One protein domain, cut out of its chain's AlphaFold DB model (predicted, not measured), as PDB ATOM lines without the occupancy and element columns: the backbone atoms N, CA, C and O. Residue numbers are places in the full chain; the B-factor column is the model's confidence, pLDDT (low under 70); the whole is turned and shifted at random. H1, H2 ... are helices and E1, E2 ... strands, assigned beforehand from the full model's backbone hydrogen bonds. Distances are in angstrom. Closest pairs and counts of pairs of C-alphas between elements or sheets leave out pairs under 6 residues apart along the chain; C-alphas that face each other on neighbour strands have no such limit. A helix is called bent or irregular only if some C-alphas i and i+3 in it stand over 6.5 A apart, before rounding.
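This is residues 131 to 299 and 302 to 306 of the 308 residues of an uncharacterized protein of bacterium M21 (UniProt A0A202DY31). Two antiparallel sheets are stacked as a sandwich, with their strands nearly in line along a long, narrow body. A twisted six-stranded sheet, E7 E4 E3 E6 E8 E9, is partly covered by a three-stranded sheet, E1 E2 E5, and the short helix H1 lies at one far end. The printed part has 174 residues, with named elements in the order E1 E2 E3 E4 E5 E6 E7 E8 H1 E9; under half of the residues, 85, are in them, and the class is mostly strand. The whole is compact, with a radius of gyration of the C-alphas of 17.9 A, yet a rod in outline, spanning 60 by 30 by 22 A.

In the larger sheet E3, residues 167 to 181, is the antiparallel neighbour of E6, residues 229 to 243, at 172 degrees, with N 174 and O 236 2.8 A apart, within hydrogen-bond range. E4, residues 198 to 206, forms a hairpin with E3, with N 173 and O 200 at 2.8 A. The edge strand E7, residues 265 to 267, pairs with E4 through N 201 and O 267, 2.8 A. On the other side of E6 is E8, residues 281 to 290, with N 283 and O 237 at 2.8 A. The edge strand E9, residues 302 to 306, pairs with E8 through N 288 and O 302, 2.9 A. In the smaller sheet E1, residues 133 to 138, and E2, residues 150 to 159, form a hairpin, with N 155 and O 137 at 2.8 A. E5, residues 217 to 222, pairs with E2 through N 152 and O 220, 2.8 A. The two sheets form a sandwich, face to face, with 46 pairs of C-alphas within 10 A and the strands of the one at 11 degrees to those of the other. H1, residues 293 to 298, only grazes the larger sheet. H1 is irregular, C-alphas 294 and 297 being 8.9 A apart; 0 of its 2 O i to N i+4 pairs and 1 of its 3 O i to N i+3 pairs are within range.

E3 runs 45.4 A from C-alpha 167 at (-4.979, 14.902, -45.502) to C-alpha 181. E6 measures 44.9 A, E8 31.1 A, E2 29.6 A and E4 25.8 A. E1 begins at C-alpha 133 (-2.647, 3.732, -39.998), and E9 ends at C-alpha 306 (15.996, 6.135, -29.537).

The two farthest C-alphas, Lys 164 and Ala 294, are 60.6 A apart. Residues 300 to 301 are not printed, and C-alphas 299 and 302 are 9.2 A apart across this cut. The longest link, E6 to E7, has 21 residues. The mean pLDDT of the printed part is 94.5; residues 296 to 298 are under 70.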
ATOM      1  N   ARG A 131      -9.426   1.551 -40.974       79.62
ATOM      2  CA  ARG A 131      -8.849   2.800 -40.475       79.62
ATOM      3  C   ARG A 131      -7.498   3.069 -41.121       79.62
ATOM      4  O   ARG A 131      -6.741   2.165 -41.466       79.62
ATOM      5  N   VAL A 132      -7.195   4.354 -41.261       87.56
ATOM      6  CA  VAL A 132      -5.888   4.799 -41.725       87.56
ATOM      7  C   VAL A 132      -4.864   4.631 -40.605       87.56
ATOM      8  O   VAL A 132      -5.022   5.198 -39.518       87.56
ATOM      9  N   ILE A 133      -3.792   3.898 -40.890       91.56
ATOM     10  CA  ILE A 133      -2.647   3.732 -39.998       91.56
ATOM     11  C   ILE A 133      -1.526   4.656 -40.471       91.56
ATOM     12  O   ILE A 133      -1.015   4.525 -41.584       91.56
ATOM     13  N   LEU A 134      -1.106   5.565 -39.592       95.56
ATOM     14  CA  LEU A 134       0.159   6.273 -39.746       95.56
ATOM     15  C   LEU A 134       1.292   5.358 -39.279       95.56
ATOM     16  O   LEU A 134       1.316   4.916 -38.131       95.56
ATOM     17  N   GLN A 135       2.234   5.089 -40.171       95.44
ATOM     18  CA  GLN A 135       3.442   4.331 -39.884       95.44
ATOM     19  C   GLN A 135       4.653   5.257 -39.906       95.44
ATOM     20  O   GLN A 135       4.711   6.216 -40.679       95.44
ATOM     21  N   MET A 136       5.663   4.923 -39.107       95.31
ATOM     22  CA  MET A 136       6.964   5.569 -39.183       95.31
ATOM     23  C   MET A 136       8.082   4.551 -39.085       95.31
ATOM     24  O   MET A 136       8.058   3.632 -38.271       95.31
ATOM     25  N   THR A 137       9.080   4.730 -39.940       94.12
ATOM     26  CA  THR A 137      10.263   3.879 -39.979       94.12
ATOM     27  C   THR A 137      11.520   4.737 -40.034       94.12
ATOM     28  O   THR A 137      11.548   5.774 -40.703       94.12
ATOM     29  N   PRO A 138      12.605   4.350 -39.347       92.62
ATOM     30  CA  PRO A 138      13.897   4.967 -39.599       92.62
ATOM     31  C   PRO A 138      14.330   4.626 -41.030       92.62
ATOM     32  O   PRO A 138      14.392   3.452 -41.385       92.62
ATOM     33  N   TRP A 139      14.692   5.620 -41.850       90.25
ATOM     34  CA  TRP A 139      15.231   5.325 -43.188       90.25
ATOM     35  C   TRP A 139      16.557   4.560 -43.053       90.25
ATOM     36  O   TRP A 139      16.815   3.586 -43.756       90.25
ATOM     37  N   ARG A 140      17.421   4.993 -42.130       91.62
ATOM     38  CA  ARG A 140      18.698   4.341 -41.808       91.62
ATOM     39  C   ARG A 140      19.006   4.510 -40.325       91.62
ATOM     40  O   ARG A 140      18.404   5.344 -39.644       91.62
ATOM     41  N   SER A 141      19.991   3.765 -39.831       91.44
ATOM     42  CA  SER A 141      20.579   4.034 -38.518       91.44
ATOM     43  C   SER A 141      21.063   5.491 -38.440       91.44
ATOM     44  O   SER A 141      21.645   5.981 -39.417       91.44
ATOM     45  N   PRO A 142      20.830   6.202 -37.319       94.81
ATOM     46  CA  PRO A 142      21.316   7.563 -37.164       94.81
ATOM     47  C   PRO A 142      22.830   7.619 -37.347       94.81
ATOM     48  O   PRO A 142      23.566   6.772 -36.840       94.81
ATOM     49  N   LYS A 143      23.296   8.630 -38.075       95.44
ATOM     50  CA  LYS A 143      24.722   8.894 -38.240       95.44
ATOM     51  C   LYS A 143      25.194   9.723 -37.058       95.44
ATOM     52  O   LYS A 143      24.709  10.833 -36.855       95.44
ATOM     53  N   ILE A 144      26.140   9.184 -36.305       94.50
ATOM     54  CA  ILE A 144      26.827   9.889 -35.224       94.50
ATOM     55  C   ILE A 144      28.202  10.345 -35.703       94.50
ATOM     56  O   ILE A 144      28.874   9.654 -36.467       94.50
ATOM     57  N   GLY A 145      28.612  11.522 -35.255       91.88
ATOM     58  CA  GLY A 145      29.956  12.040 -35.444       91.88
ATOM     59  C   GLY A 145      30.555  12.517 -34.128       91.88
ATOM     60  O   GLY A 145      30.130  12.117 -33.042       91.88
ATOM     61  N   LYS A 146      31.558  13.386 -34.218       92.94
ATOM     62  CA  LYS A 146      32.269  13.905 -33.047       92.94
ATOM     63  C   LYS A 146      31.527  15.083 -32.413       92.94
ATOM     64  O   LYS A 146      30.880  15.861 -33.112       92.94
ATOM     65  N   CYS A 147      31.663  15.233 -31.099       92.62
ATOM     66  CA  CYS A 147      31.305  16.452 -30.360       92.62
ATOM     67  C   CYS A 147      29.890  16.987 -30.621       92.62
ATOM     68  O   CYS A 147      29.702  18.155 -30.970       92.62
ATOM     69  N   GLY A 148      28.904  16.104 -30.481       93.25
ATOM     70  CA  GLY A 148      27.485  16.408 -30.618       93.25
ATOM     71  C   GLY A 148      26.927  16.176 -32.018       93.25
ATOM     72  O   GLY A 148      25.710  16.145 -32.157       93.25
ATOM     73  N   LEU A 149      27.766  15.978 -33.047       94.94
ATOM     74  CA  LEU A 149      27.279  15.758 -34.411       94.94
ATOM     75  C   LEU A 149      26.376  14.517 -34.463       94.94
ATOM     76  O   LEU A 149      26.826  13.397 -34.200       94.94
ATOM     77  N   VAL A 150      25.113  14.710 -34.835       96.12
ATOM     78  CA  VAL A 150      24.149  13.627 -35.055       96.12
ATOM     79  C   VAL A 150      23.197  13.978 -36.193       96.12
ATOM     80  O   VAL A 150      22.789  15.128 -36.348       96.12
ATOM     81  N   LYS A 151      22.834  12.973 -36.994       96.50
ATOM     82  CA  LYS A 151      21.787  13.057 -38.013       96.50
ATOM     83  C   LYS A 151      20.912  11.805 -37.984       96.50
ATOM     84  O   LYS A 151      21.417  10.705 -38.209       96.50
ATOM     85  N   ALA A 152      19.614  11.969 -37.773       96.50
ATOM     86  CA  ALA A 152      18.607  10.920 -37.892       96.50
ATOM     87  C   ALA A 152      17.605  11.283 -38.992       96.50
ATOM     88  O   ALA A 152      17.346  12.460 -39.230       96.50
ATOM     89  N   ILE A 153      17.084  10.270 -39.686       96.44
ATOM     90  CA  ILE A 153      16.064  10.453 -40.718       96.44
ATOM     91  C   ILE A 153      14.937   9.461 -40.461       96.44
ATOM     92  O   ILE A 153      15.176   8.247 -40.455       96.44
ATOM     93  N   TRP A 154      13.731   9.985 -40.291       96.12
ATOM     94  CA  TRP A 154      12.502   9.214 -40.148       96.12
ATOM     95  C   TRP A 154      11.672   9.345 -41.414       96.12
ATOM     96  O   TRP A 154      11.762  10.349 -42.119       96.12
ATOM     97  N   ARG A 155      10.908   8.310 -41.735       96.56
ATOM     98  CA  ARG A 155      10.008   8.271 -42.883       96.56
ATOM     99  C   ARG A 155       8.621   7.909 -42.423       96.56
ATOM    100  O   ARG A 155       8.448   6.863 -41.800       96.56
ATOM    101  N   PHE A 156       7.662   8.735 -42.797       97.31
ATOM    102  CA  PHE A 156       6.255   8.431 -42.648       97.31
ATOM    103  C   PHE A 156       5.737   7.652 -43.850       97.31
ATOM    104  O   PHE A 156       6.146   7.888 -44.989       97.31
ATOM    105  N   ALA A 157       4.809   6.748 -43.577       96.56
ATOM    106  CA  ALA A 157       3.996   6.082 -44.576       96.56
ATOM    107  C   ALA A 157       2.556   6.009 -44.071       96.56
ATOM    108  O   ALA A 157       2.306   6.031 -42.863       96.56
ATOM    109  N   ILE A 158       1.616   5.940 -45.004       95.56
ATOM    110  CA  ILE A 158       0.204   5.752 -44.707       95.56
ATOM    111  C   ILE A 158      -0.196   4.370 -45.204       95.56
ATOM    112  O   ILE A 158       0.054   4.036 -46.362       95.56
ATOM    113  N   ALA A 159      -0.805   3.580 -44.328       92.19
ATOM    114  CA  ALA A 159      -1.423   2.311 -44.678       92.19
ATOM    115  C   ALA A 159      -2.942   2.384 -44.454       92.19
ATOM    116  O   ALA A 159      -3.422   3.145 -43.612       92.19
ATOM    117  N   GLY A 160      -3.700   1.598 -45.219       88.69
ATOM    118  CA  GLY A 160      -5.166   1.643 -45.227       88.69
ATOM    119  C   GLY A 160      -5.746   2.624 -46.252       88.69
ATOM    120  O   GLY A 160      -5.045   3.123 -47.133       88.69
ATOM    121  N   THR A 161      -7.054   2.870 -46.157       90.31
ATOM    122  CA  THR A 161      -7.808   3.650 -47.149       90.31
ATOM    123  C   THR A 161      -7.822   5.130 -46.796       90.31
ATOM    124  O   THR A 161      -8.498   5.541 -45.858       90.31
ATOM    125  N   VAL A 162      -7.118   5.942 -47.580       94.19
ATOM    126  CA  VAL A 162      -7.134   7.405 -47.457       94.19
ATOM    127  C   VAL A 162      -8.404   7.991 -48.080       94.19
ATOM    128  O   VAL A 162      -8.888   7.504 -49.105       94.19
ATOM    129  N   SER A 163      -8.965   9.045 -47.480       95.00
ATOM    130  CA  SER A 163     -10.110   9.743 -48.070       95.00
ATOM    131  C   SER A 163      -9.790  10.334 -49.450       95.00
ATOM    132  O   SER A 163      -8.653  10.675 -49.772       95.00
ATOM    133  N   LYS A 164     -10.830  10.592 -50.256       96.44
ATOM    134  CA  LYS A 164     -10.693  11.250 -51.572       96.44
ATOM    135  C   LYS A 164     -10.063  12.651 -51.515       96.44
ATOM    136  O   LYS A 164      -9.697  13.191 -52.554       96.44
ATOM    137  N   LEU A 165      -9.969  13.261 -50.333       96.81
ATOM    138  CA  LEU A 165      -9.339  14.569 -50.136       96.81
ATOM    139  C   LEU A 165      -7.852  14.461 -49.763       96.81
ATOM    140  O   LEU A 165      -7.124  15.460 -49.850       96.81
ATOM    141  N   GLY A 166      -7.397  13.272 -49.363       97.25
ATOM    142  CA  GLY A 166      -6.144  13.117 -48.644       97.25
ATOM    143  C   GLY A 166      -6.209  13.805 -47.284       97.25
ATOM    144  O   GLY A 166      -7.273  13.963 -46.686       97.25
ATOM    145  N   GLY A 167      -5.064  14.278 -46.813       97.88
ATOM    146  CA  GLY A 167      -4.979  14.902 -45.502       97.88
ATOM    147  C   GLY A 167      -3.596  15.449 -45.212       97.88
ATOM    148  O   GLY A 167      -2.823  15.743 -46.128       97.88
ATOM    149  N   TYR A 168      -3.269  15.574 -43.931       98.62
ATOM    150  CA  TYR A 168      -1.943  16.006 -43.500       98.62
ATOM    151  C   TYR A 168      -1.428  15.146 -42.357       98.62
ATOM    152  O   TYR A 168      -2.155  14.865 -41.410       98.62
ATOM    153  N   ILE A 169      -0.155  14.776 -42.422       98.62
ATOM    154  CA  ILE A 169       0.577  14.342 -41.232       98.62
ATOM    155  C   ILE A 169       1.020  15.614 -40.529       98.62
ATOM    156  O   ILE A 169       1.657  16.452 -41.167       98.62
ATOM    157  N   VAL A 170       0.675  15.764 -39.255       98.56
ATOM    158  CA  VAL A 170       1.151  16.851 -38.398       98.56
ATOM    159  C   VAL A 170       2.010  16.245 -37.309       98.56
ATOM    160  O   VAL A 170       1.565  15.334 -36.615       98.56
ATOM    161  N   GLN A 171       3.226  16.757 -37.163       98.62
ATOM    162  CA  GLN A 171       4.164  16.348 -36.131       98.62
ATOM    163  C   GLN A 171       4.401  17.519 -35.182       98.62
ATOM    164  O   GLN A 171       4.735  18.617 -35.617       98.62
ATOM    165  N   GLU A 172       4.205  17.280 -33.893       98.69
ATOM    166  CA  GLU A 172       4.626  18.155 -32.802       98.69
ATOM    167  C   GLU A 172       6.048  17.779 -32.400       98.69
ATOM    168  O   GLU A 172       6.332  16.600 -32.198       98.69
ATOM    169  N   VAL A 173       6.937  18.764 -32.284       98.69
ATOM    170  CA  VAL A 173       8.360  18.565 -32.007       98.69
ATOM    171  C   VAL A 173       8.793  19.471 -30.868       98.69
ATOM    172  O   VAL A 173       8.635  20.690 -30.919       98.69
ATOM    173  N   THR A 174       9.431  18.876 -29.865       98.56
ATOM    174  CA  THR A 174      10.183  19.580 -28.828       98.56
ATOM    175  C   THR A 174      11.659  19.221 -28.936       98.56
ATOM    176  O   THR A 174      12.063  18.071 -28.752       98.56
ATOM    177  N   PHE A 175      12.477  20.232 -29.206       97.62
ATOM    178  CA  PHE A 175      13.919  20.134 -29.356       97.62
ATOM    179  C   PHE A 175      14.604  20.847 -28.181       97.62
ATOM    180  O   PHE A 175      14.484  22.060 -28.015       97.62
ATOM    181  N   THR A 176      15.339  20.099 -27.362       97.88
ATOM    182  CA  THR A 176      16.075  20.620 -26.203       97.88
ATOM    183  C   THR A 176      17.557  20.265 -26.268       97.88
ATOM    184  O   THR A 176      17.935  19.189 -26.741       97.88
ATOM    185  N   TRP A 177      18.411  21.165 -25.786       97.44
ATOM    186  CA  TRP A 177      19.841  20.912 -25.630       97.44
ATOM    187  C   TRP A 177      20.422  21.646 -24.427       97.44
ATOM    188  O   TRP A 177      19.951  22.710 -24.023       97.44
ATOM    189  N   ALA A 178      21.490  21.077 -23.878       96.94
ATOM    190  CA  ALA A 178      22.305  21.706 -22.852       96.94
ATOM    191  C   ALA A 178      23.779  21.457 -23.166       96.94
ATOM    192  O   ALA A 178      24.195  20.311 -23.339       96.94
ATOM    193  N   VAL A 179      24.573  22.527 -23.231       96.38
ATOM    194  CA  VAL A 179      26.003  22.454 -23.553       96.38
ATOM    195  C   VAL A 179      26.805  23.128 -22.452       96.38
ATOM    196  O   VAL A 179      26.458  24.212 -21.980       96.38
ATOM    197  N   LYS A 180      27.887  22.478 -22.032       97.06
ATOM    198  CA  LYS A 180      28.842  22.991 -21.051       97.06
ATOM    199  C   LYS A 180      30.245  22.924 -21.635       97.06
ATOM    200  O   LYS A 180      30.602  21.962 -22.307       97.06
ATOM    201  N   SER A 181      31.061  23.921 -21.337       95.62
ATOM    202  CA  SER A 181      32.511  23.856 -21.524       95.62
ATOM    203  C   SER A 181      33.116  22.718 -20.693       95.62
ATOM    204  O   SER A 181      32.484  22.207 -19.763       95.62
ATOM    205  N   CYS A 182      34.361  22.340 -20.973       95.00
ATOM    206  CA  CYS A 182      35.067  21.332 -20.174       95.00
ATOM    207  C   CYS A 182      35.361  21.739 -18.731       95.00
ATOM    208  O   CYS A 182      35.654  20.885 -17.902       95.00
ATOM    209  N   GLN A 183      35.231  23.025 -18.413       95.25
ATOM    210  CA  GLN A 183      35.274  23.555 -17.053       95.25
ATOM    211  C   GLN A 183      33.892  23.527 -16.376       95.25
ATOM    212  O   GLN A 183      33.713  24.102 -15.308       95.25
ATOM    213  N   GLY A 184      32.882  22.927 -17.014       95.81
ATOM    214  CA  GLY A 184      31.523  22.818 -16.491       95.81
ATOM    215  C   GLY A 184      30.668  24.080 -16.642       95.81
ATOM    216  O   GLY A 184      29.482  24.039 -16.311       95.81
ATOM    217  N   LYS A 185      31.213  25.186 -17.171       97.38
ATOM    218  CA  LYS A 185      30.446  26.424 -17.391       97.38
ATOM    219  C   LYS A 185      29.455  26.246 -18.547       97.38
ATOM    220  O   LYS A 185      29.894  25.757 -19.592       97.38
ATOM    221  N   PRO A 186      28.181  26.654 -18.409       96.31
ATOM    222  CA  PRO A 186      27.219  26.644 -19.510       96.31
ATOM    223  C   PRO A 186      27.729  27.420 -20.729       96.31
ATOM    224  O   PRO A 186      28.340  28.479 -20.583       96.31
ATOM    225  N   VAL A 187      27.469  26.897 -21.924       94.25
ATOM    226  CA  VAL A 187      27.766  27.557 -23.201       94.25
ATOM    227  C   VAL A 187      26.443  27.848 -23.889       94.25
ATOM    228  O   VAL A 187      25.658  26.934 -24.138       94.25
ATOM    229  N   SER A 188      26.199  29.122 -24.204       91.31
ATOM    230  CA  SER A 188      25.044  29.496 -25.016       91.31
ATOM    231  C   SER A 188      25.277  29.021 -26.445       91.31
ATOM    232  O   SER A 188      26.187  29.490 -27.128       91.31
ATOM    233  N   VAL A 189      24.482  28.046 -26.875       90.50
ATOM    234  CA  VAL A 189      24.489  27.541 -28.245       90.50
ATOM    235  C   VAL A 189      23.147  27.869 -28.864       90.50
ATOM    236  O   VAL A 189      22.113  27.416 -28.373       90.50
ATOM    237  N   THR A 190      23.175  28.624 -29.955       88.00
ATOM    238  CA  THR A 190      22.023  28.803 -30.835       88.00
ATOM    239  C   THR A 190      22.193  27.911 -32.053       88.00
ATOM    240  O   THR A 190      23.196  28.026 -32.762       88.00
ATOM    241  N   ALA A 191      21.219  27.055 -32.334       84.62
ATOM    242  CA  ALA A 191      21.154  26.345 -33.605       84.62
ATOM    243  C   ALA A 191      20.193  27.108 -34.523       84.62
ATOM    244  O   ALA A 191      19.083  27.444 -34.133       84.62
ATOM    245  N   GLY A 192      20.650  27.502 -35.715       85.81
ATOM    246  CA  GLY A 192      19.817  28.275 -36.649       85.81
ATOM    247  C   GLY A 192      19.248  29.592 -36.089       85.81
ATOM    248  O   GLY A 192      18.237  30.063 -36.590       85.81
ATOM    249  N   GLY A 193      19.867  30.173 -35.053       91.94
ATOM    250  CA  GLY A 193      19.382  31.389 -34.386       91.94
ATOM    251  C   GLY A 193      18.310  31.173 -33.310       91.94
ATOM    252  O   GLY A 193      17.841  32.155 -32.743       91.94
ATOM    253  N   LEU A 194      17.944  29.927 -32.989       94.69
ATOM    254  CA  LEU A 194      16.969  29.605 -31.942       94.69
ATOM    255  C   LEU A 194      17.658  29.153 -30.649       94.69
ATOM    256  O   LEU A 194      18.755  28.588 -30.671       94.69
ATOM    257  N   SER A 195      16.991  29.385 -29.519       95.38
ATOM    258  CA  SER A 195      17.438  28.995 -28.176       95.38
ATOM    259  C   SER A 195      16.639  27.802 -27.657       95.38
ATOM    260  O   SER A 195      15.452  27.685 -27.933       95.38
ATOM    261  N   SER A 196      17.285  26.922 -26.889       96.19
ATOM    262  CA  SER A 196      16.613  25.790 -26.241       96.19
ATOM    263  C   SER A 196      15.744  26.259 -25.068       96.19
ATOM    264  O   SER A 196      16.220  27.090 -24.291       96.19
ATOM    265  N   PRO A 197      14.552  25.670 -24.852       97.75
ATOM    266  CA  PRO A 197      13.895  24.677 -25.706       97.75
ATOM    267  C   PRO A 197      13.219  25.320 -26.930       97.75
ATOM    268  O   PRO A 197      12.712  26.435 -26.853       97.75
ATOM    269  N   VAL A 198      13.150  24.582 -28.038       97.94
ATOM    270  CA  VAL A 198      12.365  24.958 -29.225       97.94
ATOM    271  C   VAL A 198      11.182  24.006 -29.348       97.94
ATOM    272  O   VAL A 198      11.372  22.793 -29.351       97.94
ATOM    273  N   HIS A 199       9.977  24.554 -29.470       98.44
ATOM    274  CA  HIS A 199       8.740  23.798 -29.659       98.44
ATOM    275  C   HIS A 199       8.046  24.272 -30.936       98.44
ATOM    276  O   HIS A 199       7.875  25.479 -31.128       98.44
ATOM    277  N   TYR A 200       7.642  23.345 -31.801       98.69
ATOM    278  CA  TYR A 200       6.916  23.674 -33.026       98.69
ATOM    279  C   TYR A 200       6.111  22.491 -33.573       98.69
ATOM    280  O   TYR A 200       6.286  21.351 -33.155       98.69
ATOM    281  N   TRP A 201       5.257  22.779 -34.552       98.75
ATOM    282  CA  TRP A 201       4.552  21.801 -35.371       98.75
ATOM    283  C   TRP A 201       5.010  21.912 -36.817       98.75
ATOM    284  O   TRP A 201       5.197  23.022 -37.317       98.75
ATOM    285  N   GLU A 202       5.125  20.789 -37.511       98.56
ATOM    286  CA  GLU A 202       5.356  20.728 -38.953       98.56
ATOM    287  C   GLU A 202       4.387  19.767 -39.638       98.56
ATOM    288  O   GLU A 202       3.766  18.930 -38.982       98.56
ATOM    289  N   ALA A 203       4.186  19.938 -40.949       98.50
ATOM    290  CA  ALA A 203       3.204  19.147 -41.679       98.50
ATOM    291  C   ALA A 203       3.644  18.691 -43.071       98.50
ATOM    292  O   ALA A 203       4.259  19.438 -43.837       98.50
ATOM    293  N   TRP A 204       3.195  17.490 -43.443       98.62
ATOM    294  CA  TRP A 204       3.312  16.923 -44.786       98.62
ATOM    295  C   TRP A 204       1.932  16.716 -45.381       98.62
ATOM    296  O   TRP A 204       1.028  16.214 -44.717       98.62
ATOM    297  N   ARG A 205       1.776  17.065 -46.660       98.31
ATOM    298  CA  ARG A 205       0.560  16.744 -47.406       98.31
ATOM    299  C   ARG A 205       0.536  15.251 -47.724       98.31
ATOM    300  O   ARG A 205       1.505  14.746 -48.280       98.31
ATOM    301  N   VAL A 206      -0.587  14.599 -47.456       98.38
ATOM    302  CA  VAL A 206      -0.909  13.262 -47.963       98.38
ATOM    303  C   VAL A 206      -1.927  13.421 -49.086       98.38
ATOM    304  O   VAL A 206      -2.906  14.166 -48.953       98.38
ATOM    305  N   GLN A 207      -1.661  12.782 -50.217       98.12
ATOM    306  CA  GLN A 207      -2.547  12.776 -51.373       98.12
ATOM    307  C   GLN A 207      -3.655  11.720 -51.217       98.12
ATOM    308  O   GLN A 207      -3.534  10.832 -50.374       98.12
ATOM    309  N   PRO A 208      -4.736  11.785 -52.015       96.81
ATOM    310  CA  PRO A 208      -5.815  10.794 -51.961       96.81
ATOM    311  C   PRO A 208      -5.379   9.344 -52.228       96.81
ATOM    312  O   PRO A 208      -6.059   8.418 -51.809       96.81
ATOM    313  N   ASP A 209      -4.249   9.140 -52.909       95.38
ATOM    314  CA  ASP A 209      -3.640   7.824 -53.146       95.38
ATOM    315  C   ASP A 209      -2.719   7.360 -51.997       95.38
ATOM    316  O   ASP A 209      -2.038   6.345 -52.114       95.38
ATOM    317  N   GLY A 210      -2.659   8.116 -50.895       96.06
ATOM    318  CA  GLY A 210      -1.780   7.860 -49.752       96.06
ATOM    319  C   GLY A 210      -0.328   8.297 -49.945       96.06
ATOM    320  O   GLY A 210       0.462   8.226 -49.000       96.06
ATOM    321  N   SER A 211       0.043   8.799 -51.126       97.19
ATOM    322  CA  SER A 211       1.404   9.267 -51.376       97.19
ATOM    323  C   SER A 211       1.708  10.573 -50.634       97.19
ATOM    324  O   SER A 211       0.850  11.436 -50.424       97.19
ATOM    325  N   ILE A 212       2.972  10.735 -50.236       97.75
ATOM    326  CA  ILE A 212       3.470  11.937 -49.562       97.75
ATOM    327  C   ILE A 212       4.480  12.613 -50.496       97.75
ATOM    328  O   ILE A 212       5.589  12.090 -50.659       97.75
ATOM    329  N   PRO A 213       4.163  13.765 -51.118       96.56
ATOM    330  CA  PRO A 213       5.105  14.467 -51.982       96.56
ATOM    331  C   PRO A 213       6.406  14.793 -51.239       96.56
ATOM    332  O   PRO A 213       6.389  15.349 -50.142       96.56
ATOM    333  N   GLY A 214       7.548  14.430 -51.829       92.75
ATOM    334  CA  GLY A 214       8.857  14.531 -51.169       92.75
ATOM    335  C   GLY A 214       9.199  13.362 -50.233       92.75
ATOM    336  O   GLY A 214      10.245  13.393 -49.589       92.75
ATOM    337  N   GLY A 215       8.361  12.322 -50.175       92.12
ATOM    338  CA  GLY A 215       8.664  11.037 -49.537       92.12
ATOM    339  C   GLY A 215       8.525  11.009 -48.016       92.12
ATOM    340  O   GLY A 215       9.170  10.172 -47.385       92.12
ATOM    341  N   GLY A 216       7.765  11.944 -47.429       94.44
ATOM    342  CA  GLY A 216       7.415  11.944 -46.000       94.44
ATOM    343  C   GLY A 216       8.609  11.818 -45.059       94.44
ATOM    344  O   GLY A 216       8.499  11.199 -44.008       94.44
ATOM    345  N   SER A 217       9.776  12.309 -45.479       96.38
ATOM    346  CA  SER A 217      11.006  12.173 -44.710       96.38
ATOM    347  C   SER A 217      11.212  13.402 -43.838       96.38
ATOM    348  O   SER A 217      11.155  14.527 -44.336       96.38
ATOM    349  N   ASP A 218      11.522  13.163 -42.573       96.50
ATOM    350  CA  ASP A 218      11.935  14.173 -41.611       96.50
ATOM    351  C   ASP A 218      13.403  13.944 -41.241       96.50
ATOM    352  O   ASP A 218      13.850  12.807 -41.057       96.50
ATOM    353  N   THR A 219      14.189  15.017 -41.206       96.44
ATOM    354  CA  THR A 219      15.620  14.972 -40.919       96.44
ATOM    355  C   THR A 219      15.936  15.802 -39.689       96.44
ATOM    356  O   THR A 219      16.101  17.017 -39.770       96.44
ATOM    357  N   PHE A 220      16.203  15.116 -38.583       95.00
ATOM    358  CA  PHE A 220      16.792  15.739 -37.410       95.00
ATOM    359  C   PHE A 220      18.308  15.755 -37.535       95.00
ATOM    360  O   PHE A 220      18.957  14.705 -37.548       95.00
ATOM    361  N   ALA A 221      18.889  16.946 -37.614       94.31
ATOM    362  CA  ALA A 221      20.331  17.130 -37.646       94.31
ATOM    363  C   ALA A 221      20.769  18.138 -36.585       94.31
ATOM    364  O   ALA A 221      20.221  19.233 -36.483       94.31
ATOM    365  N   TRP A 222      21.804  17.776 -35.836       93.50
ATOM    366  CA  TRP A 222      22.544  18.690 -34.982       93.50
ATOM    367  C   TRP A 222      23.970  18.756 -35.501       93.50
ATOM    368  O   TRP A 222      24.702  17.768 -35.434       93.50
ATOM    369  N   ASN A 223      24.357  19.914 -36.040       88.19
ATOM    370  CA  ASN A 223      25.643  20.091 -36.724       88.19
ATOM    371  C   ASN A 223      26.859  19.953 -35.787       88.19
ATOM    372  O   ASN A 223      27.980  19.812 -36.271       88.19
ATOM    373  N   GLY A 224      26.652  19.921 -34.466       78.62
ATOM    374  CA  GLY A 224      27.700  19.643 -33.487       78.62
ATOM    375  C   GLY A 224      28.896  20.588 -33.604       78.62
ATOM    376  O   GLY A 224      28.740  21.786 -33.823       78.62
ATOM    377  N   ASN A 225      30.093  20.018 -33.456       73.44
ATOM    378  CA  ASN A 225      31.389  20.706 -33.474       73.44
ATOM    379  C   ASN A 225      31.654  21.628 -32.271       73.44
ATOM    380  O   ASN A 225      32.414  22.591 -32.346       73.44
ATOM    381  N   HIS A 226      31.075  21.300 -31.120       80.62
ATOM    382  CA  HIS A 226      31.416  21.961 -29.865       80.62
ATOM    383  C   HIS A 226      32.712  21.352 -29.311       80.62
ATOM    384  O   HIS A 226      32.694  20.516 -28.403       80.62
ATOM    385  N   THR A 227      33.852  21.707 -29.905       85.56
ATOM    386  CA  THR A 227      35.167  21.282 -29.401       85.56
ATOM    387  C   THR A 227      35.330  21.712 -27.945       85.56
ATOM    388  O   THR A 227      34.923  22.817 -27.592       85.56
ATOM    389  N   CYS A 228      35.943  20.870 -27.106       92.06
ATOM    390  CA  CYS A 228      36.135  21.169 -25.682       92.06
ATOM    391  C   CYS A 228      34.804  21.443 -24.941       92.06
ATOM    392  O   CYS A 228      34.671  22.401 -24.176       92.06
ATOM    393  N   SER A 229      33.807  20.583 -25.167       94.88
ATOM    394  CA  SER A 229      32.514  20.658 -24.488       94.88
ATOM    395  C   SER A 229      31.970  19.291 -24.090       94.88
ATOM    396  O   SER A 229      32.349  18.258 -24.647       94.88
ATOM    397  N   THR A 230      31.019  19.316 -23.169       95.62
ATOM    398  CA  THR A 230      30.082  18.228 -22.904       95.62
ATOM    399  C   THR A 230      28.673  18.716 -23.202       95.62
ATOM    400  O   THR A 230      28.395  19.918 -23.134       95.62
ATOM    401  N   GLY A 231      27.763  17.807 -23.522       95.81
ATOM    402  CA  GLY A 231      26.378  18.211 -23.685       95.81
ATOM    403  C   GLY A 231      25.414  17.077 -23.943       95.81
ATOM    404  O   GLY A 231      25.797  15.911 -24.089       95.81
ATOM    405  N   THR A 232      24.146  17.460 -23.965       97.31
ATOM    406  CA  THR A 232      23.012  16.591 -24.249       97.31
ATOM    407  C   THR A 232      22.115  17.225 -25.296       97.31
ATOM    408  O   THR A 232      21.991  18.448 -25.392       97.31
ATOM    409  N   LEU A 233      21.482  16.355 -26.071       97.44
ATOM    410  CA  LEU A 233      20.476  16.681 -27.066       97.44
ATOM    411  C   LEU A 233      19.263  15.794 -26.806       97.44
ATOM    412  O   LEU A 233      19.439  14.592 -26.607       97.44
ATOM    413  N   SER A 234      18.056  16.345 -26.831       97.94
ATOM    414  CA  SER A 234      16.822  15.562 -26.772       97.94
ATOM    415  C   SER A 234      15.793  16.132 -27.733       97.94
ATOM    416  O   SER A 234      15.383  17.286 -27.601       97.94
ATOM    417  N   ILE A 235      15.373  15.300 -28.679       97.88
ATOM    418  CA  ILE A 235      14.262  15.551 -29.589       97.88
ATOM    419  C   ILE A 235      13.150  14.593 -29.188       97.88
ATOM    420  O   ILE A 235      13.364  13.380 -29.160       97.88
ATOM    421  N   VAL A 236      11.993  15.144 -28.854       98.19
ATOM    422  CA  VAL A 236      10.768  14.391 -28.577       98.19
ATOM    423  C   VAL A 236       9.734  14.872 -29.569       98.19
ATOM    424  O   VAL A 236       9.527  16.081 -29.685       98.19
ATOM    425  N   ALA A 237       9.105  13.950 -30.281       98.25
ATOM    426  CA  ALA A 237       8.114  14.313 -31.271       98.25
ATOM    427  C   ALA A 237       6.974  13.299 -31.347       98.25
ATOM    428  O   ALA A 237       7.159  12.114 -31.075       98.25
ATOM    429  N   SER A 238       5.790  13.776 -31.714       98.25
ATOM    430  CA  SER A 238       4.594  12.956 -31.897       98.25
ATOM    431  C   SER A 238       3.891  13.359 -33.180       98.25
ATOM    432  O   SER A 238       3.666  14.547 -33.402       98.25
ATOM    433  N   ALA A 239       3.575  12.392 -34.040       98.38
ATOM    434  CA  ALA A 239       2.906  12.632 -35.311       98.38
ATOM    435  C   ALA A 239       1.522  11.981 -35.360       98.38
ATOM    436  O   ALA A 239       1.326  10.862 -34.885       98.38
ATOM    437  N   VAL A 240       0.573  12.686 -35.974       98.06
ATOM    438  CA  VAL A 240      -0.804  12.237 -36.208       98.06
ATOM    439  C   VAL A 240      -1.159  12.505 -37.664       98.06
ATOM    440  O   VAL A 240      -0.873  13.580 -38.195       98.06
ATOM    441  N   TYR A 241      -1.805  11.543 -38.321       98.25
ATOM    442  CA  TYR A 241      -2.421  11.769 -39.621       98.25
ATOM    443  C   TYR A 241      -3.847  12.298 -39.442       98.25
ATOM    444  O   TYR A 241      -4.645  11.710 -38.717       98.25
ATOM    445  N   HIS A 242      -4.152  13.410 -40.107       97.69
ATOM    446  CA  HIS A 242      -5.457  14.060 -40.147       97.69
ATOM    447  C   HIS A 242      -6.070  13.898 -41.539       97.69
ATOM    448  O   HIS A 242      -5.751  14.658 -42.460       97.69
ATOM    449  N   ASP A 243      -6.948  12.911 -41.690       97.75
ATOM    450  CA  ASP A 243      -7.625  12.600 -42.947       97.75
ATOM    451  C   ASP A 243      -8.792  13.553 -43.228       97.75
ATOM    452  O   ASP A 243      -9.464  14.039 -42.313       97.75
ATOM    453  N   GLY A 244      -9.053  13.820 -44.505       96.88
ATOM    454  CA  GLY A 244     -10.136  14.696 -44.953       96.88
ATOM    455  C   GLY A 244      -9.837  16.192 -44.817       96.88
ATOM    456  O   GLY A 244     -10.696  17.026 -45.111       96.88
ATOM    457  N   VAL A 245      -8.631  16.573 -44.387       97.81
ATOM    458  CA  VAL A 245      -8.247  17.981 -44.229       97.81
ATOM    459  C   VAL A 245      -7.781  18.555 -45.567       97.81
ATOM    460  O   VAL A 245      -6.726  18.201 -46.086       97.81
ATOM    461  N   ARG A 246      -8.551  19.501 -46.122       97.00
ATOM    462  CA  ARG A 246      -8.262  20.108 -47.436       97.00
ATOM    463  C   ARG A 246      -7.098  21.108 -47.400       97.00
ATOM    464  O   ARG A 246      -6.279  21.133 -48.324       97.00
ATOM    465  N   ALA A 247      -7.019  21.924 -46.350       98.06
ATOM    466  CA  ALA A 247      -6.058  23.018 -46.221       98.06
ATOM    467  C   ALA A 247      -5.531  23.146 -44.784       98.06
ATOM    468  O   ALA A 247      -6.259  22.887 -43.829       98.06
ATOM    469  N   LEU A 248      -4.270  23.563 -44.653       98.44
ATOM    470  CA  LEU A 248      -3.680  23.953 -43.373       98.44
ATOM    471  C   LEU A 248      -4.131  25.375 -42.990       98.44
ATOM    472  O   LEU A 248      -4.374  26.187 -43.887       98.44
ATOM    473  N   PRO A 249      -4.202  25.710 -41.689       98.12
ATOM    474  CA  PRO A 249      -4.435  27.081 -41.251       98.12
ATOM    475  C   PRO A 249      -3.282  27.994 -41.687       98.12
ATOM    476  O   PRO A 249      -2.142  27.552 -41.831       98.12
ATOM    477  N   ALA A 250      -3.565  29.291 -41.834       98.06
ATOM    478  CA  ALA A 250      -2.584  30.290 -42.273       98.06
ATOM    479  C   ALA A 250      -1.356  30.417 -41.345       98.06
ATOM    480  O   ALA A 250      -0.317  30.917 -41.768       98.06
ATOM    481  N   THR A 251      -1.452  29.939 -40.101       98.31
ATOM    482  CA  THR A 251      -0.338  29.883 -39.140       98.31
ATOM    483  C   THR A 251       0.746  28.874 -39.532       98.31
ATOM    484  O   THR A 251       1.897  29.038 -39.132       98.31
ATOM    485  N   MET A 252       0.421  27.860 -40.342       98.62
ATOM    486  CA  MET A 252       1.376  26.869 -40.849       98.62
ATOM    487  C   MET A 252       2.107  27.413 -42.078       98.62
ATOM    488  O   MET A 252       1.779  27.103 -43.226       98.62
ATOM    489  N   VAL A 253       3.123  28.236 -41.839       98.31
ATOM    490  CA  VAL A 253       3.879  28.915 -42.898       98.31
ATOM    491  C   VAL A 253       5.074  28.078 -43.356       98.31
ATOM    492  O   VAL A 253       5.764  27.440 -42.561       98.31
ATOM    493  N   LYS A 254       5.343  28.060 -44.666       97.88
ATOM    494  CA  LYS A 254       6.552  27.423 -45.214       97.88
ATOM    495  C   LYS A 254       7.786  28.239 -44.836       97.88
ATOM    496  O   LYS A 254       7.730  29.465 -44.857       97.88
ATOM    497  N   ARG A 255       8.921  27.568 -44.594       97.38
ATOM    498  CA  ARG A 255      10.196  28.229 -44.237       97.38
ATOM    499  C   ARG A 255      10.068  29.148 -43.022       97.38
ATOM    500  O   ARG A 255      10.612  30.251 -43.004       97.38
ATOM    501  N   ASN A 256       9.336  28.687 -42.012       97.88
ATOM    502  CA  ASN A 256       9.200  29.409 -40.761       97.88
ATOM    503  C   ASN A 256      10.567  29.506 -40.065       97.88
ATOM    504  O   ASN A 256      11.112  28.506 -39.612       97.88
ATOM    505  N   ARG A 257      11.127  30.717 -39.969       97.31
ATOM    506  CA  ARG A 257      12.434  30.949 -39.325       97.31
ATOM    507  C   ARG A 257      12.443  30.664 -37.820       97.31
ATOM    508  O   ARG A 257      13.512  30.618 -37.228       97.31
ATOM    509  N   ASN A 258      11.266  30.509 -37.212       97.81
ATOM    510  CA  ASN A 258      11.111  30.217 -35.789       97.81
ATOM    511  C   ASN A 258      11.043  28.704 -35.502       97.81
ATOM    512  O   ASN A 258      10.765  28.313 -34.372       97.81
ATOM    513  N   THR A 259      11.248  27.853 -36.511       97.75
ATOM    514  CA  THR A 259      11.200  26.390 -36.396       97.75
ATOM    515  C   THR A 259      12.401  25.759 -37.104       97.75
ATOM    516  O   THR A 259      13.149  26.431 -37.817       97.75
ATOM    517  N   TYR A 260      12.583  24.446 -36.937       96.94
ATOM    518  CA  TYR A 260      13.587  23.676 -37.679       96.94
ATOM    519  C   TYR A 260      13.010  22.897 -38.870       96.94
ATOM    520  O   TYR A 260      13.720  22.105 -39.484       96.94
ATOM    521  N   ALA A 261      11.768  23.186 -39.266       97.00
ATOM    522  CA  ALA A 261      11.030  22.439 -40.290       97.00
ATOM    523  C   ALA A 261      11.526  22.648 -41.737       97.00
ATOM    524  O   ALA A 261      10.979  22.119 -42.711       97.00
ATOM    525  N   GLY A 262      12.556  23.478 -41.925       95.38
ATOM    526  CA  GLY A 262      13.171  23.726 -43.224       95.38
ATOM    527  C   GLY A 262      12.177  24.278 -44.248       95.38
ATOM    528  O   GLY A 262      11.801  25.443 -44.198       95.38
ATOM    529  N   ARG A 263      11.787  23.471 -45.242       96.69
ATOM    530  CA  ARG A 263      10.852  23.885 -46.309       96.69
ATOM    531  C   ARG A 263       9.391  23.538 -46.011       96.69
ATOM    532  O   ARG A 263       8.523  23.974 -46.772       96.69
ATOM    533  N   LEU A 264       9.128  22.764 -44.962       98.06
ATOM    534  CA  LEU A 264       7.785  22.311 -44.623       98.06
ATOM    535  C   LEU A 264       6.942  23.466 -44.054       98.06
ATOM    536  O   LEU A 264       7.488  24.397 -43.449       98.06
ATOM    537  N   PRO A 265       5.613  23.445 -44.264       98.50
ATOM    538  CA  PRO A 265       4.686  24.247 -43.479       98.50
ATOM    539  C   PRO A 265       4.861  23.952 -41.989       98.50
ATOM    540  O   PRO A 265       4.857  22.788 -41.590       98.50
ATOM    541  N   SER A 266       5.015  24.992 -41.173       98.75
ATOM    542  CA  SER A 266       5.212  24.842 -39.731       98.75
ATOM    543  C   SER A 266       4.725  26.049 -38.935       98.75
ATOM    544  O   SER A 266       4.633  27.164 -39.457       98.75
ATOM    545  N   SER A 267       4.434  25.827 -37.657       98.69
ATOM    546  CA  SER A 267       3.914  26.826 -36.723       98.69
ATOM    547  C   SER A 267       4.527  26.636 -35.336       98.69
ATOM    548  O   SER A 267       4.920  25.533 -34.973       98.69
ATOM    549  N   THR A 268       4.581  27.699 -34.538       98.56
ATOM    550  CA  THR A 268       4.881  27.635 -33.093       98.56
ATOM    551  C   THR A 268       3.608  27.584 -32.246       98.56
ATOM    552  O   THR A 268       3.658  27.733 -31.030       98.56
ATOM    553  N   THR A 269       2.453  27.408 -32.886       98.44
ATOM    554  CA  THR A 269       1.154  27.180 -32.253       98.44
ATOM    555  C   THR A 269       0.495  25.954 -32.868       98.44
ATOM    556  O   THR A 269       0.636  25.709 -34.070       98.44
ATOM    557  N   ASN A 270      -0.239  25.197 -32.051       98.31
ATOM    558  CA  ASN A 270      -0.951  24.011 -32.506       98.31
ATOM    559  C   ASN A 270      -1.933  24.391 -33.634       98.31
ATOM    560  O   ASN A 270      -2.772  25.273 -33.428       98.31
ATOM    561  N   PRO A 271      -1.865  23.748 -34.815       98.06
ATOM    562  CA  PRO A 271      -2.744  24.080 -35.933       98.06
ATOM    563  C   PRO A 271      -4.211  23.670 -35.715       98.06
ATOM    564  O   PRO A 271      -5.053  24.040 -36.529       98.06
ATOM    565  N   ASN A 272      -4.518  22.901 -34.661       96.69
ATOM    566  CA  ASN A 272      -5.847  22.405 -34.293       96.69
ATOM    567  C   ASN A 272      -6.646  21.871 -35.495       96.69
ATOM    568  O   ASN A 272      -7.781  22.274 -35.752       96.69
ATOM    569  N   LEU A 273      -6.019  20.985 -36.277       96.62
ATOM    570  CA  LEU A 273      -6.662  20.417 -37.457       96.62
ATOM    571  C   LEU A 273      -7.840  19.519 -37.061       96.62
ATOM    572  O   LEU A 273      -7.740  18.698 -36.141       96.62
ATOM    573  N   GLY A 274      -8.933  19.646 -37.817       96.19
ATOM    574  CA  GLY A 274     -10.061  18.719 -37.781       96.19
ATOM    575  C   GLY A 274      -9.754  17.398 -38.497       96.19
ATOM    576  O   GLY A 274      -8.606  16.948 -38.539       96.19
ATOM    577  N   GLY A 275     -10.795  16.804 -39.081       94.50
ATOM    578  CA  GLY A 275     -10.702  15.541 -39.813       94.50
ATOM    579  C   GLY A 275     -10.673  14.302 -38.915       94.50
ATOM    580  O   GLY A 275     -10.715  14.395 -37.685       94.50
ATOM    581  N   THR A 276     -10.602  13.133 -39.549       95.19
ATOM    582  CA  THR A 276     -10.439  11.851 -38.848       95.19
ATOM    583  C   THR A 276      -8.968  11.665 -38.499       95.19
ATOM    584  O   THR A 276      -8.106  11.807 -39.363       95.19
ATOM    585  N   LYS A 277      -8.668  11.357 -37.235       96.06
ATOM    586  CA  LYS A 277      -7.290  11.228 -36.747       96.06
ATOM    587  C   LYS A 277      -6.861   9.765 -36.695       96.06
ATOM    588  O   LYS A 277      -7.618   8.924 -36.209       96.06
ATOM    589  N   SER A 278      -5.643   9.474 -37.141       95.56
ATOM    590  CA  SER A 278      -4.974   8.213 -36.808       95.56
ATOM    591  C   SER A 278      -4.610   8.173 -35.321       95.56
ATOM    592  O   SER A 278      -4.653   9.189 -34.621       95.56
ATOM    593  N   ALA A 279      -4.163   7.011 -34.841       95.00
ATOM    594  CA  ALA A 279      -3.388   6.970 -33.606       95.00
ATOM    595  C   ALA A 279      -2.120   7.834 -33.748       95.00
ATOM    596  O   ALA A 279      -1.568   7.966 -34.846       95.00
ATOM    597  N   ALA A 280      -1.685   8.424 -32.636       96.69
ATOM    598  CA  ALA A 280      -0.429   9.153 -32.579       96.69
ATOM    599  C   ALA A 280       0.753   8.179 -32.528       96.69
ATOM    600  O   ALA A 280       0.701   7.173 -31.817       96.69
ATOM    601  N   ILE A 281       1.825   8.505 -33.243       96.56
ATOM    602  CA  ILE A 281       3.111   7.807 -33.169       96.56
ATOM    603  C   ILE A 281       4.156   8.746 -32.569       96.56
ATOM    604  O   ILE A 281       4.414   9.833 -33.089       96.56
ATOM    605  N   SER A 282       4.743   8.343 -31.448       96.94
ATOM    606  CA  SER A 282       5.697   9.163 -30.701       96.94
ATOM    607  C   SER A 282       7.094   8.590 -30.820       96.94
ATOM    608  O   SER A 282       7.271   7.401 -30.604       96.94
ATOM    609  N   HIS A 283       8.077   9.449 -31.072       95.62
ATOM    610  CA  HIS A 283       9.477   9.070 -31.170       95.62
ATOM    611  C   HIS A 283      10.384  10.009 -30.395       95.62
ATOM    612  O   HIS A 283      10.094  11.188 -30.168       95.62
ATOM    613  N   VAL A 284      11.520   9.455 -29.994       97.06
ATOM    614  CA  VAL A 284      12.509  10.133 -29.170       97.06
ATOM    615  C   VAL A 284      13.889   9.901 -29.764       97.06
ATOM    616  O   VAL A 284      14.230   8.790 -30.170       97.06
ATOM    617  N   LEU A 285      14.715  10.942 -29.778       97.12
ATOM    618  CA  LEU A 285      16.150  10.845 -30.022       97.12
ATOM    619  C   LEU A 285      16.889  11.632 -28.944       97.12
ATOM    620  O   LEU A 285      16.870  12.864 -28.945       97.12
ATOM    621  N   LYS A 286      17.593  10.923 -28.060       97.94
ATOM    622  CA  LYS A 286      18.496  11.533 -27.081       97.94
ATOM    623  C   LYS A 286      19.934  11.187 -27.393       97.94
ATOM    624  O   LYS A 286      20.275  10.019 -27.598       97.94
ATOM    625  N   THR A 287      20.802  12.188 -27.369       97.38
ATOM    626  CA  THR A 287      22.244  11.994 -27.496       97.38
ATOM    627  C   THR A 287      22.997  12.700 -26.382       97.38
ATOM    628  O   THR A 287      22.498  13.623 -25.736       97.38
ATOM    629  N   LYS A 288      24.223  12.240 -26.145       96.69
ATOM    630  CA  LYS A 288      25.192  12.901 -25.275       96.69
ATOM    631  C   LYS A 288      26.572  12.870 -25.905       96.69
ATOM    632  O   LYS A 288      26.887  11.953 -26.667       96.69
ATOM    633  N   TRP A 289      27.410  13.833 -25.562       94.94
ATOM    634  CA  TRP A 289      28.813  13.837 -25.964       94.94
ATOM    635  C   TRP A 289      29.705  14.369 -24.846       94.94
ATOM    636  O   TRP A 289      29.271  15.159 -24.004       94.94
ATOM    637  N   ASP A 290      30.963  13.941 -24.879       94.56
ATOM    638  CA  ASP A 290      32.040  14.455 -24.041       94.56
ATOM    639  C   ASP A 290      33.300  14.605 -24.900       94.56
ATOM    640  O   ASP A 290      33.926  13.632 -25.310       94.56
ATOM    641  N   CYS A 291      33.635  15.846 -25.236       93.12
ATOM    642  CA  CYS A 291      34.786  16.194 -26.063       93.12
ATOM    643  C   CYS A 291      35.896  16.881 -25.271       93.12
ATOM    644  O   CYS A 291      36.654  17.682 -25.831       93.12
ATOM    645  N   CYS A 292      35.999  16.582 -23.977       92.88
ATOM    646  CA  CYS A 292      37.036  17.155 -23.141       92.88
ATOM    647  C   CYS A 292      38.394  16.468 -23.329       92.88
ATOM    648  O   CYS A 292      38.448  15.244 -23.429       92.88
ATOM    649  N   PRO A 293      39.515  17.224 -23.382       87.38
ATOM    650  CA  PRO A 293      40.839  16.670 -23.688       87.38
ATOM    651  C   PRO A 293      41.269  15.525 -22.767       87.38
ATOM    652  O   PRO A 293      41.858  14.560 -23.241       87.38
ATOM    653  N   ALA A 294      40.902  15.596 -21.484       80.50
ATOM    654  CA  ALA A 294      41.180  14.557 -20.494       80.50
ATOM    655  C   ALA A 294      40.471  13.215 -20.779       80.50
ATOM    656  O   ALA A 294      40.771  12.220 -20.131       80.50
ATOM    657  N   ARG A 295      39.525  13.179 -21.728       73.50
ATOM    658  CA  ARG A 295      38.673  12.024 -22.063       73.50
ATOM    659  C   ARG A 295      38.730  11.719 -23.563       73.50
ATOM    660  O   ARG A 295      37.713  11.633 -24.250       73.50
ATOM    661  N   SER A 296      39.949  11.667 -24.105       61.28
ATOM    662  CA  SER A 296      40.213  11.668 -25.554       61.28
ATOM    663  C   SER A 296      39.574  10.512 -26.343       61.28
ATOM    664  O   SER A 296      39.292  10.680 -27.532       61.28
ATOM    665  N   ASP A 297      39.268   9.399 -25.682       65.88
ATOM    666  CA  ASP A 297      38.578   8.216 -26.201       65.88
ATOM    667  C   ASP A 297      37.053   8.411 -26.358       65.88
ATOM    668  O   ASP A 297      36.398   7.670 -27.094       65.88
ATOM    669  N   GLN A 298      36.467   9.444 -25.738       66.94
ATOM    670  CA  GLN A 298      35.010   9.657 -25.693       66.94
ATOM    671  C   GLN A 298      34.478  10.742 -26.633       66.94
ATOM    672  O   GLN A 298      33.295  11.077 -26.576       66.94
ATOM    673  N   ARG A 299      35.298  11.227 -27.573       77.56
ATOM    674  CA  ARG A 299      34.919  12.321 -28.492       77.56
ATOM    675  C   ARG A 299      33.735  12.000 -29.415       77.56
ATOM    676  O   ARG A 299      33.230  12.895 -30.095       77.56
ATOM    677  N   LYS A 302      27.198   9.840 -28.513       94.88
ATOM    678  CA  LYS A 302      26.513   8.594 -28.167       94.88
ATOM    679  C   LYS A 302      25.010   8.818 -28.209       94.88
ATOM    680  O   LYS A 302      24.521   9.799 -27.652       94.88
ATOM    681  N   ILE A 303      24.285   7.898 -28.835       95.25
ATOM    682  CA  ILE A 303      22.829   7.817 -28.697       95.25
ATOM    683  C   ILE A 303      22.551   7.198 -27.328       95.25
ATOM    684  O   ILE A 303      23.105   6.153 -27.001       95.25
ATOM    685  N   VAL A 304      21.752   7.883 -26.517       96.88
ATOM    686  CA  VAL A 304      21.354   7.439 -25.173       96.88
ATOM    687  C   VAL A 304      19.979   6.793 -25.217       96.88
ATOM    688  O   VAL A 304      19.735   5.826 -24.509       96.88
ATOM    689  N   GLU A 305      19.099   7.315 -26.064       95.56
ATOM    690  CA  GLU A 305      17.744   6.812 -26.229       95.56
ATOM    691  C   GLU A 305      17.304   7.038 -27.669       95.56
ATOM    692  O   GLU A 305      17.599   8.081 -28.266       95.56
ATOM    693  N   LYS A 306      16.617   6.044 -28.225       93.31
ATOM    694  CA  LYS A 306      15.996   6.135 -29.537       93.31
ATOM    695  C   LYS A 306      14.750   5.266 -29.559       93.31
ATOM    696  O   LYS A 306      14.872   4.047 -29.446       93.31
TER     697      LYS A 306